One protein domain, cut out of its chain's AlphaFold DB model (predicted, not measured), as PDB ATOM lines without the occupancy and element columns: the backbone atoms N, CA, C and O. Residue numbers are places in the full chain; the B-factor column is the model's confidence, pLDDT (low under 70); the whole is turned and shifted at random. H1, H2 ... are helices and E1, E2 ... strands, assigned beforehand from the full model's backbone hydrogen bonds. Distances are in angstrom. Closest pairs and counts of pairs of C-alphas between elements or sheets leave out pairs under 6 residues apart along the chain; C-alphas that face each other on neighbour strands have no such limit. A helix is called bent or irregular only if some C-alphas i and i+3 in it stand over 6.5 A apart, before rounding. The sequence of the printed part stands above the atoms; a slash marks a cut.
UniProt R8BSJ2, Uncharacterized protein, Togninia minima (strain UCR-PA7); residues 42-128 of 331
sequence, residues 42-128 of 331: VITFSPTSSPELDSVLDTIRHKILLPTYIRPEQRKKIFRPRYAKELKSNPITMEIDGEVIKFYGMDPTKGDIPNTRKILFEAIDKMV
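Overview. This is residues 42 to 128 of the 331 residues of an uncharacterized protein of Togninia minima (strain UCR-PA7) (UniProt R8BSJ2). Two helices, H1 and H4, lie side by side and run opposite ways, and at the far end of H1 from Pro 51 a small head is made of two short helices, H2 and H3, and a two-stranded hairpin, E1 and E2. From the head, the link of residues 104 to 115 runs back to H4. The printed part has 87 residues, with four named helices and two named strands in the order H1, H2, H3, E1, E2, H4; the sheet has the order E1 - E2, antiparallel, and the class is mostly helix. The whole is only just compact, close to loose, with a radius of gyration of the C-alphas of 14.0 A and spans of 42 by 32 by 20 A.

Along the chain. H1, residues 51 to 68, begins with C-alpha 51 at (184.295, 188.555, 141.683) and is 24.8 A long. It has a kink of 36 degrees near residue 62 and is irregular, but only just: C-alphas 63 and 66 are 6.7 A apart. H2, residues 72 to 78, is 10.0 A long. H3, residues 81 to 89, is 14.2 A long and irregular, with C-alphas 82 and 85 at 7.2 A. E1, residues 92 to 96, is 13.2 A long, and E2, residues 99 to 103, 12.8 A. H4, residues 116 to 126, is 15.6 A long and ends with C-alpha 126 at (177.372, 181.882, 138.799).

Arrangement. H1 touches H4 with residues 52 to 60 alone, at a shallow tilt of 28 degrees, opposite ways; their closest C-alphas, of Leu 53 and Lys 126, are 5.8 A apart. H1 and H2 are close but not clearly touching, with the C-alphas of Pro 67 and Arg 75 closest at 6.2 A. H2 and H3 only just touch, with 3 pairs of C-alphas within 8 A, and only at the corner by their link; they are about perpendicular at 83 degrees, and their closest C-alphas are those of Lys 77 and Tyr 83, 6.0 A apart. E1 and E2 form a hairpin, antiparallel at 151 degrees; N 94 and O 101 at 2.9 A and N 101 and O 94 at 2.8 A are within hydrogen-bond range. The closest C-alphas of H1 and E2 are those of Pro 67 and Phe 103, at 7.8 A. H3 is apart from H1 and from H4. In H2 and H4 every O i to N i+4 pair is within hydrogen-bond range; in H1 11 of 14 are, and in H3 2 of 5, beside 4 of 6 O i to N i+3 pairs.

Size, cuts and confidence. The C-alphas of Arg 82 and Val 128, the two farthest apart, are 42.0 A apart. The printed part has no cut. The link from E2 to H4 is long, with 12 residues, and the other links between named elements are tight. The mean pLDDT of the printed part is 92.0, and no printed residue is under 70.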
ATOM      1  N   VAL A  42     198.396 170.820 141.623       85.19
ATOM      2  CA  VAL A  42     197.430 171.530 142.463       85.19
ATOM      3  C   VAL A  42     196.385 172.150 141.548       85.19
ATOM      4  O   VAL A  42     196.714 172.894 140.635       85.19
ATOM      5  N   ILE A  43     195.117 171.828 141.793       89.31
ATOM      6  CA  ILE A  43     193.996 172.423 141.064       89.31
ATOM      7  C   ILE A  43     193.986 173.937 141.286       89.31
ATOM      8  O   ILE A  43     193.824 174.411 142.416       89.31
ATOM      9  N   THR A  44     194.131 174.666 140.186       90.25
ATOM     10  CA  THR A  44     193.962 176.111 140.081       90.25
ATOM     11  C   THR A  44     192.725 176.407 139.241       90.25
ATOM     12  O   THR A  44     192.295 175.585 138.430       90.25
ATOM     13  N   PHE A  45     192.117 177.564 139.482       93.69
ATOM     14  CA  PHE A  45     191.000 178.061 138.690       93.69
ATOM     15  C   PHE A  45     191.478 179.263 137.887       93.69
ATOM     16  O   PHE A  45     192.235 180.090 138.403       93.69
ATOM     17  N   SER A  46     191.064 179.336 136.627       92.38
ATOM     18  CA  SER A  46     191.285 180.507 135.788       92.38
ATOM     19  C   SER A  46     190.427 181.672 136.291       92.38
ATOM     20  O   SER A  46     189.327 181.410 136.791       92.38
ATOM     21  N   PRO A  47     190.898 182.929 136.151       90.94
ATOM     22  CA  PRO A  47     190.116 184.110 136.506       90.94
ATOM     23  C   PRO A  47     188.731 184.059 135.868       90.94
ATOM     24  O   PRO A  47     188.613 183.689 134.699       90.94
ATOM     25  N   THR A  48     187.699 184.396 136.636       94.50
ATOM     26  CA  THR A  48     186.318 184.322 136.156       94.50
ATOM     27  C   THR A  48     185.757 185.690 135.809       94.50
ATOM     28  O   THR A  48     186.345 186.731 136.103       94.50
ATOM     29  N   SER A  49     184.594 185.710 135.161       91.56
ATOM     30  CA  SER A  49     183.960 186.957 134.738       91.56
ATOM     31  C   SER A  49     183.368 187.772 135.894       91.56
ATOM     32  O   SER A  49     182.933 188.901 135.673       91.56
ATOM     33  N   SER A  50     183.269 187.211 137.109       94.69
ATOM     34  CA  SER A  50     182.657 187.892 138.254       94.69
ATOM     35  C   SER A  50     183.421 187.654 139.563       94.69
ATOM     36  O   SER A  50     183.748 186.511 139.885       94.69
ATOM     37  N   PRO A  51     183.605 188.698 140.398       94.75
ATOM     38  CA  PRO A  51     184.295 188.555 141.683       94.75
ATOM     39  C   PRO A  51     183.529 187.649 142.659       94.75
ATOM     40  O   PRO A  51     184.104 187.074 143.582       94.75
ATOM     41  N   GLU A  52     182.215 187.506 142.465       95.44
ATOM     42  CA  GLU A  52     181.394 186.590 143.251       95.44
ATOM     43  C   GLU A  52     181.728 185.125 142.957       95.44
ATOM     44  O   GLU A  52     181.805 184.322 143.887       95.44
ATOM     45  N   LEU A  53     181.927 184.767 141.684       96.62
ATOM     46  CA  LEU A  53     182.319 183.412 141.304       96.62
ATOM     47  C   LEU A  53     183.741 183.109 141.786       96.62
ATOM     48  O   LEU A  53     183.950 182.048 142.375       96.62
ATOM     49  N   ASP A  54     184.673 184.056 141.641       96.25
ATOM     50  CA  ASP A  54     186.030 183.929 142.188       96.25
ATOM     51  C   ASP A  54     185.995 183.654 143.697       96.25
ATOM     52  O   ASP A  54     186.608 182.699 144.167       96.25
ATOM     53  N   SER A  55     185.188 184.403 144.460       96.06
ATOM     54  CA  SER A  55     185.040 184.197 145.907       96.06
ATOM     55  C   SER A  55     184.530 182.793 146.262       96.06
ATOM     56  O   SER A  55     185.017 182.156 147.209       96.06
ATOM     57  N   VAL A  56     183.566 182.270 145.497       97.12
ATOM     58  CA  VAL A  56     183.032 180.915 145.696       97.12
ATOM     59  C   VAL A  56     184.091 179.863 145.354       97.12
ATOM     60  O   VAL A  56     184.318 178.943 146.147       97.12
ATOM     61  N   LEU A  57     184.775 179.998 144.216       96.62
ATOM     62  CA  LEU A  57     185.833 179.079 143.790       96.62
ATOM     63  C   LEU A  57     187.022 179.098 144.755       96.62
ATOM     64  O   LEU A  57     187.524 178.033 145.121       96.62
ATOM     65  N   ASP A  58     187.407 180.266 145.264       95.19
ATOM     66  CA  ASP A  58     188.437 180.412 146.289       95.19
ATOM     67  C   ASP A  58     188.029 179.759 147.601       95.19
ATOM     68  O   ASP A  58     188.838 179.082 148.242       95.19
ATOM     69  N   THR A  59     186.762 179.889 147.990       95.56
ATOM     70  CA  THR A  59     186.222 179.204 149.166       95.56
ATOM     71  C   THR A  59     186.334 177.686 149.000       95.56
ATOM     72  O   THR A  59     186.784 176.993 149.920       95.56
ATOM     73  N   ILE A  60     185.991 177.148 147.823       95.94
ATOM     74  CA  ILE A  60     186.154 175.721 147.508       95.94
ATOM     75  C   ILE A  60     187.636 175.331 147.547       95.94
ATOM     76  O   ILE A  60     187.998 174.354 148.217       95.94
ATOM     77  N   ARG A  61     188.504 176.106 146.888       94.56
ATOM     78  CA  ARG A  61     189.949 175.873 146.824       94.56
ATOM     79  C   ARG A  61     190.543 175.804 148.225       94.56
ATOM     80  O   ARG A  61     191.089 174.769 148.598       94.56
ATOM     81  N   HIS A  62     190.374 176.841 149.037       92.75
ATOM     82  CA  HIS A  62     191.054 176.965 150.326       92.75
ATOM     83  C   HIS A  62     190.491 176.052 151.413       92.75
ATOM     84  O   HIS A  62     191.251 175.518 152.223       92.75
ATOM     85  N   LYS A  63     189.172 175.834 151.438       93.19
ATOM     86  CA  LYS A  63     188.529 175.078 152.524       93.19
ATOM     87  C   LYS A  63     188.338 173.599 152.216       93.19
ATOM     88  O   LYS A  63     188.294 172.789 153.142       93.19
ATOM     89  N   ILE A  64     188.205 173.227 150.940       93.38
ATOM     90  CA  ILE A  64     187.958 171.837 150.533       93.38
ATOM     91  C   ILE A  64     189.185 171.234 149.853       93.38
ATOM     92  O   ILE A  64     189.593 170.144 150.252       93.38
ATOM     93  N   LEU A  65     189.767 171.903 148.853       93.62
ATOM     94  CA  LEU A  65     190.792 171.298 147.994       93.62
ATOM     95  C   LEU A  65     192.186 171.341 148.620       93.62
ATOM     96  O   LEU A  65     192.823 170.300 148.761       93.62
ATOM     97  N   LEU A  66     192.657 172.510 149.046       92.62
ATOM     98  CA  LEU A  66     194.010 172.700 149.568       92.62
ATOM     99  C   LEU A  66     194.354 171.786 150.760       92.62
ATOM    100  O   LEU A  66     195.424 171.168 150.747       92.62
ATOM    101  N   PRO A  67     193.450 171.557 151.736       92.38
ATOM    102  CA  PRO A  67     193.716 170.623 152.824       92.38
ATOM    103  C   PRO A  67     193.979 169.183 152.363       92.38
ATOM    104  O   PRO A  67     194.516 168.390 153.133       92.38
ATOM    105  N   THR A  68     193.591 168.808 151.138       91.81
ATOM    106  CA  THR A  68     193.769 167.446 150.604       91.81
ATOM    107  C   THR A  68     195.191 167.145 150.149       91.81
ATOM    108  O   THR A  68     195.561 165.970 150.145       91.81
ATOM    109  N   TYR A  69     195.988 168.172 149.833       90.31
ATOM    110  CA  TYR A  69     197.397 168.023 149.453       90.31
ATOM    111  C   TYR A  69     198.319 167.893 150.670       90.31
ATOM    112  O   TYR A  69     199.466 167.467 150.553       90.31
ATOM    113  N   ILE A  70     197.826 168.236 151.864       90.69
ATOM    114  CA  ILE A  70     198.587 168.128 153.110       90.69
ATOM    115  C   ILE A  70     198.666 166.659 153.536       90.69
ATOM    116  O   ILE A  70     197.737 165.871 153.327       90.69
ATOM    117  N   ARG A  71     199.758 166.286 154.217       90.38
ATOM    118  CA  ARG A  71     199.914 164.944 154.791       90.38
ATOM    119  C   ARG A  71     198.708 164.587 155.680       90.38
ATOM    120  O   ARG A  71     198.263 165.423 156.473       90.38
ATOM    121  N   PRO A  72     198.199 163.340 155.636       90.12
ATOM    122  CA  PRO A  72     196.989 162.950 156.363       90.12
ATOM    123  C   PRO A  72     197.016 163.240 157.871       90.12
ATOM    124  O   PRO A  72     195.977 163.545 158.455       90.12
ATOM    125  N   GLU A  73     198.185 163.159 158.508       91.50
ATOM    126  CA  GLU A  73     198.363 163.438 159.939       91.50
ATOM    127  C   GLU A  73     198.182 164.921 160.274       91.50
ATOM    128  O   GLU A  73     197.431 165.267 161.186       91.50
ATOM    129  N   GLN A  74     198.809 165.798 159.491       91.81
ATOM    130  CA  GLN A  74     198.664 167.250 159.587       91.81
ATOM    131  C   GLN A  74     197.226 167.675 159.262       91.81
ATOM    132  O   GLN A  74     196.618 168.434 160.014       91.81
ATOM    133  N   ARG A  75     196.622 167.084 158.223       91.88
ATOM    134  CA  ARG A  75     195.213 167.308 157.869       91.88
ATOM    135  C   ARG A  75     194.252 166.959 159.011       91.88
ATOM    136  O   ARG A  75     193.290 167.680 159.250       91.88
ATOM    137  N   LYS A  76     194.510 165.883 159.764       92.00
ATOM    138  CA  LYS A  76     193.711 165.541 160.957       92.00
ATOM    139  C   LYS A  76     193.837 166.587 162.068       92.00
ATOM    140  O   LYS A  76     192.887 166.736 162.830       92.00
ATOM    141  N   LYS A  77     194.977 167.278 162.194       92.31
ATOM    142  CA  LYS A  77     195.144 168.354 163.186       92.31
ATOM    143  C   LYS A  77     194.275 169.563 162.842       92.31
ATOM    144  O   LYS A  77     193.620 170.079 163.738       92.31
ATOM    145  N   ILE A  78     194.212 169.932 161.562       92.69
ATOM    146  CA  ILE A  78     193.419 171.065 161.056       92.69
ATOM    147  C   ILE A  78     191.954 170.967 161.489       92.69
ATOM    148  O   ILE A  78     191.404 171.943 161.979       92.69
ATOM    149  N   PHE A  79     191.345 169.784 161.383       91.12
ATOM    150  CA  PHE A  79     189.919 169.592 161.683       91.12
ATOM    151  C   PHE A  79     189.603 169.224 163.139       91.12
ATOM    152  O   PHE A  79     188.463 168.899 163.466       91.12
ATOM    153  N   ARG A  80     190.605 169.190 164.026       92.00
ATOM    154  CA  ARG A  80     190.428 168.788 165.428       92.00
ATOM    155  C   ARG A  80     190.433 170.023 166.333       92.00
ATOM    156  O   ARG A  80     191.479 170.665 166.452       92.00
ATOM    157  N   PRO A  81     189.351 170.294 167.088       90.50
ATOM    158  CA  PRO A  81     189.226 171.524 167.875       90.50
ATOM    159  C   PRO A  81     190.318 171.664 168.944       90.50
ATOM    160  O   PRO A  81     190.767 172.770 169.235       90.50
ATOM    161  N   ARG A  82     190.829 170.543 169.473       92.69
ATOM    162  CA  ARG A  82     191.920 170.536 170.464       92.69
ATOM    163  C   ARG A  82     193.219 171.184 169.969       92.69
ATOM    164  O   ARG A  82     193.967 171.708 170.782       92.69
ATOM    165  N   TYR A  83     193.477 171.162 168.660       91.31
ATOM    166  CA  TYR A  83     194.674 171.755 168.054       91.31
ATOM    167  C   TYR A  83     194.437 173.181 167.551       91.31
ATOM    168  O   TYR A  83     195.369 173.815 167.068       91.31
ATOM    169  N   ALA A  84     193.222 173.726 167.679       89.38
ATOM    170  CA  ALA A  84     192.898 175.044 167.140       89.38
ATOM    171  C   ALA A  84     193.736 176.166 167.776       89.38
ATOM    172  O   ALA A  84     194.136 177.092 167.081       89.38
ATOM    173  N   LYS A  85     194.036 176.082 169.083       91.12
ATOM    174  CA  LYS A  85     194.914 177.053 169.763       91.12
ATOM    175  C   LYS A  85     196.368 176.938 169.292       91.12
ATOM    176  O   LYS A  85     196.981 177.955 169.003       91.12
ATOM    177  N   GLU A  86     196.882 175.715 169.154       91.44
ATOM    178  CA  GLU A  86     198.243 175.449 168.656       91.44
ATOM    179  C   GLU A  86     198.418 175.970 167.223       91.44
ATOM    180  O   GLU A  86     199.365 176.695 166.943       91.44
ATOM    181  N   LEU A  87     197.455 175.686 166.341       92.94
ATOM    182  CA  LEU A  87     197.490 176.095 164.935       92.94
ATOM    183  C   LEU A  87     197.323 177.607 164.724       92.94
ATOM    184  O   LEU A  87     197.671 178.101 163.656       92.94
ATOM    185  N   LYS A  88     196.805 178.354 165.710       91.50
ATOM    186  CA  LYS A  88     196.804 179.828 165.670       91.50
ATOM    187  C   LYS A  88     198.207 180.401 165.865       91.50
ATOM    188  O   LYS A  88     198.543 181.386 165.222       91.50
ATOM    189  N   SER A  89     199.004 179.793 166.743       92.00
ATOM    190  CA  SER A  89     200.380 180.226 167.015       92.00
ATOM    191  C   SER A  89     201.379 179.652 166.010       92.00
ATOM    192  O   SER A  89     202.307 180.347 165.614       92.00
ATOM    193  N   ASN A  90     201.188 178.400 165.587       92.56
ATOM    194  CA  ASN A  90     202.062 177.702 164.651       92.56
ATOM    195  C   ASN A  90     201.228 177.011 163.552       92.56
ATOM    196  O   ASN A  90     200.877 175.832 163.693       92.56
ATOM    197  N   PRO A  91     200.841 177.742 162.490       92.69
ATOM    198  CA  PRO A  91     200.047 177.179 161.407       92.69
ATOM    199  C   PRO A  91     200.858 176.165 160.599       92.69
ATOM    200  O   PRO A  91     202.073 176.279 160.444       92.69
ATOM    201  N   ILE A  92     200.167 175.182 160.024       91.81
ATOM    202  CA  ILE A  92     200.795 174.270 159.063       91.81
ATOM    203  C   ILE A  92     201.001 175.047 157.764       91.81
ATOM    204  O   ILE A  92     200.059 175.674 157.286       91.81
ATOM    205  N   THR A  93     202.196 175.005 157.185       91.50
ATOM    206  CA  THR A  93     202.502 175.693 155.927       91.50
ATOM    207  C   THR A  93     202.717 174.712 154.781       91.50
ATOM    208  O   THR A  93     203.155 173.576 154.981       91.50
ATOM    209  N   MET A  94     202.377 175.150 153.573       88.12
ATOM    210  CA  MET A  94     202.667 174.467 152.316       88.12
ATOM    211  C   MET A  94     203.061 175.514 151.286       88.12
ATOM    212  O   MET A  94     202.429 176.561 151.216       88.12
ATOM    213  N   GLU A  95     204.077 175.219 150.492       87.56
ATOM    214  CA  GLU A  95     204.448 176.036 149.342       87.56
ATOM    215  C   GLU A  95     203.790 175.455 148.088       87.56
ATOM    216  O   GLU A  95     203.916 174.256 147.824       87.56
ATOM    217  N   ILE A  96     203.051 176.286 147.358       84.31
ATOM    218  CA  ILE A  96     202.417 175.949 146.082       84.31
ATOM    219  C   ILE A  96     202.759 177.074 145.112       84.31
ATOM    220  O   ILE A  96     202.449 178.223 145.399       84.31
ATOM    221  N   ASP A  97     203.415 176.754 143.997       78.44
ATOM    222  CA  ASP A  97     203.786 177.722 142.950       78.44
ATOM    223  C   ASP A  97     204.536 178.969 143.476       78.44
ATOM    224  O   ASP A  97     204.380 180.075 142.965       78.44
ATOM    225  N   GLY A  98     205.359 178.795 144.519       79.38
ATOM    226  CA  GLY A  98     206.116 179.873 145.172       79.38
ATOM    227  C   GLY A  98     205.326 180.687 146.206       79.38
ATOM    228  O   GLY A  98     205.897 181.553 146.868       79.38
ATOM    229  N   GLU A  99     204.036 180.400 146.400       85.44
ATOM    230  CA  GLU A  99     203.206 181.004 147.440       85.44
ATOM    231  C   GLU A  99     203.155 180.120 148.695       85.44
ATOM    232  O   GLU A  99     202.854 178.923 148.643       85.44
ATOM    233  N   VAL A 100     203.429 180.715 149.863       88.06
ATOM    234  CA  VAL A 100     203.366 180.016 151.155       88.06
ATOM    235  C   VAL A 100     201.957 180.108 151.733       88.06
ATOM    236  O   VAL A 100     201.584 181.087 152.384       88.06
ATOM    237  N   ILE A 101     201.197 179.032 151.573       90.06
ATOM    238  CA  ILE A 101     199.841 178.890 152.095       90.06
ATOM    239  C   ILE A 101     199.889 178.412 153.547       90.06
ATOM    240  O   ILE A 101     200.572 177.442 153.889       90.06
ATOM    241  N   LYS A 102     199.129 179.086 154.417       92.12
ATOM    242  CA  LYS A 102     199.024 178.783 155.851       92.12
ATOM    243  C   LYS A 102     197.669 178.158 156.176       92.12
ATOM    244  O   LYS A 102     196.625 178.709 155.839       92.12
ATOM    245  N   PHE A 103     197.685 177.045 156.899       92.38
ATOM    246  CA  PHE A 103     196.495 176.331 157.344       92.38
ATOM    247  C   PHE A 103     196.293 176.483 158.851       92.38
ATOM    248  O   PHE A 103     197.119 176.047 159.659       92.38
ATOM    249  N   TYR A 104     195.148 177.056 159.211       92.06
ATOM    250  CA  TYR A 104     194.688 177.218 160.588       92.06
ATOM    251  C   TYR A 104     193.699 176.113 160.976       92.06
ATOM    252  O   TYR A 104     193.249 175.337 160.134       92.06
ATOM    253  N   GLY A 105     193.352 176.033 162.263       90.06
ATOM    254  CA  GLY A 105     192.303 175.124 162.726       90.06
ATOM    255  C   GLY A 105     190.939 175.491 162.129       90.06
ATOM    256  O   GLY A 105     190.524 176.641 162.241       90.06
ATOM    257  N   MET A 106     190.257 174.513 161.534       90.88
ATOM    258  CA  MET A 106     188.907 174.627 160.975       90.88
ATOM    259  C   MET A 106     187.965 173.689 161.726       90.88
ATOM    260  O   MET A 106     188.283 172.517 161.921       90.88
ATOM    261  N   ASP A 107     186.797 174.179 162.120       88.44
ATOM    262  CA  ASP A 107     185.769 173.410 162.809       88.44
ATOM    263  C   ASP A 107     184.607 173.060 161.854       88.44
ATOM    264  O   ASP A 107     183.775 173.916 161.533       88.44
ATOM    265  N   PRO A 108     184.491 171.789 161.411       85.19
ATOM    266  CA  PRO A 108     183.385 171.364 160.555       85.19
ATOM    267  C   PRO A 108     182.005 171.577 161.194       85.19
ATOM    268  O   PRO A 108     181.027 171.750 160.473       85.19
ATOM    269  N   THR A 109     181.910 171.562 162.531       85.88
ATOM    270  CA  THR A 109     180.633 171.672 163.262       85.88
ATOM    271  C   THR A 109     180.109 173.102 163.318       85.88
ATOM    272  O   THR A 109     178.902 173.305 163.419       85.88
ATOM    273  N   LYS A 110     180.995 174.097 163.186       86.56
ATOM    274  CA  LYS A 110     180.637 175.524 163.179       86.56
ATOM    275  C   LYS A 110     180.360 176.075 161.783       86.56
ATOM    276  O   LYS A 110     180.086 177.260 161.640       86.56
ATOM    277  N   GLY A 111     180.424 175.222 160.760       85.19
ATOM    278  CA  GLY A 111     180.221 175.629 159.373       85.19
ATOM    279  C   GLY A 111     181.460 176.236 158.714       85.19
ATOM    280  O   GLY A 111     181.333 176.832 157.647       85.19
ATOM    281  N   ASP A 112     182.662 176.053 159.280       88.75
ATOM    282  CA  ASP A 112     183.893 176.540 158.641       88.75
ATOM    283  C   ASP A 112     184.107 175.883 157.274       88.75
ATOM    284  O   ASP A 112     184.645 176.524 156.371       88.75
ATOM    285  N   ILE A 113     183.645 174.636 157.109       90.62
ATOM    286  CA  ILE A 113     183.653 173.894 155.845       90.62
ATOM    287  C   ILE A 113     182.261 173.974 155.206       90.62
ATOM    288  O   ILE A 113     181.297 173.472 155.792       90.62
ATOM    289  N   PRO A 114     182.138 174.535 153.992       92.94
ATOM    290  CA  PRO A 114     180.852 174.634 153.321       92.94
ATOM    291  C   PRO A 114     180.332 173.257 152.894       92.94
ATOM    292  O   PRO A 114     181.093 172.323 152.617       92.94
ATOM    293  N   ASN A 115     179.007 173.137 152.793       93.88
ATOM    294  CA  ASN A 115     178.378 171.949 152.228       93.88
ATOM    295  C   ASN A 115     178.778 171.808 150.749       93.88
ATOM    296  O   ASN A 115     178.471 172.682 149.943       93.88
ATOM    297  N   THR A 116     179.427 170.693 150.398       94.12
ATOM    298  CA  THR A 116     179.995 170.479 149.059       94.12
ATOM    299  C   THR A 116     178.959 170.568 147.943       94.12
ATOM    300  O   THR A 116     179.220 171.203 146.929       94.12
ATOM    301  N   ARG A 117     177.780 169.964 148.123       94.88
ATOM    302  CA  ARG A 117     176.724 169.989 147.105       94.88
ATOM    303  C   ARG A 117     176.196 171.410 146.912       94.88
ATOM    304  O   ARG A 117     176.036 171.849 145.780       94.88
ATOM    305  N   LYS A 118     175.951 172.129 148.015       95.44
ATOM    306  CA  LYS A 118     175.439 173.505 147.974       95.44
ATOM    307  C   LYS A 118     176.418 174.439 147.260       95.44
ATOM    308  O   LYS A 118     176.012 175.098 146.314       95.44
ATOM    309  N   ILE A 119     177.687 174.439 147.670       96.62
ATOM    310  CA  ILE A 119     178.694 175.350 147.110       96.62
ATOM    311  C   ILE A 119     179.055 175.008 145.656       96.62
ATOM    312  O   ILE A 119     179.328 175.904 144.868       96.62
ATOM    313  N   LEU A 120     179.002 173.726 145.271       96.94
ATOM    314  CA  LEU A 120     179.161 173.317 143.874       96.94
ATOM    315  C   LEU A 120     178.075 173.939 142.994       96.94
ATOM    316  O   LEU A 120     178.386 174.538 141.970       96.94
ATOM    317  N   PHE A 121     176.803 173.809 143.380       97.00
ATOM    318  CA  PHE A 121     175.718 174.387 142.588       97.00
ATOM    319  C   PHE A 121     175.687 175.911 142.657       97.00
ATOM    320  O   PHE A 121     175.340 176.527 141.663       97.00
ATOM    321  N   GLU A 122     176.112 176.512 143.767       97.00
ATOM    322  CA  GLU A 122     176.316 177.959 143.857       97.00
ATOM    323  C   GLU A 122     177.374 178.451 142.857       97.00
ATOM    324  O   GLU A 122     177.147 179.450 142.181       97.00
ATOM    325  N   ALA A 123     178.488 177.723 142.702       97.31
ATOM    326  CA  ALA A 123     179.492 178.029 141.685       97.31
ATOM    327  C   ALA A 123     178.918 177.877 140.268       97.31
ATOM    328  O   ALA A 123     179.029 178.795 139.466       97.31
ATOM    329  N   ILE A 124     178.252 176.752 139.975       97.12
ATOM    330  CA  ILE A 124     177.640 176.493 138.659       97.12
ATOM    331  C   ILE A 124     176.599 177.566 138.306       97.12
ATOM    332  O   ILE A 124     176.541 178.010 137.165       97.12
ATOM    333  N   ASP A 125     175.796 178.014 139.274       96.12
ATOM    334  CA  ASP A 125     174.774 179.047 139.063       96.12
ATOM    335  C   ASP A 125     175.373 180.411 138.699       96.12
ATOM    336  O   ASP A 125     174.716 181.209 138.029       96.12
ATOM    337  N   LYS A 126     176.621 180.661 139.104       96.44
ATOM    338  CA  LYS A 126     177.372 181.882 138.799       96.44
ATOM    339  C   LYS A 126     178.236 181.778 137.536       96.44
ATOM    340  O   LYS A 126     178.745 182.801 137.094       96.44
ATOM    341  N   MET A 127     178.395 180.594 136.938       96.69
ATOM    342  CA  MET A 127     179.115 180.430 135.669       96.69
ATOM    343  C   MET A 127     178.244 180.920 134.505       96.69
ATOM    344  O   MET A 127     177.206 180.328 134.192       96.69
ATOM    345  N   VAL A 128     178.663 181.997 133.839       93.94
ATOM    346  CA  VAL A 128     177.896 182.606 132.738       93.94
ATOM    347  C   VAL A 128     178.634 182.456 131.417       93.94
ATOM    348  O   VAL A 128     178.041 182.024 130.429       93.94
TER     349      VAL A 128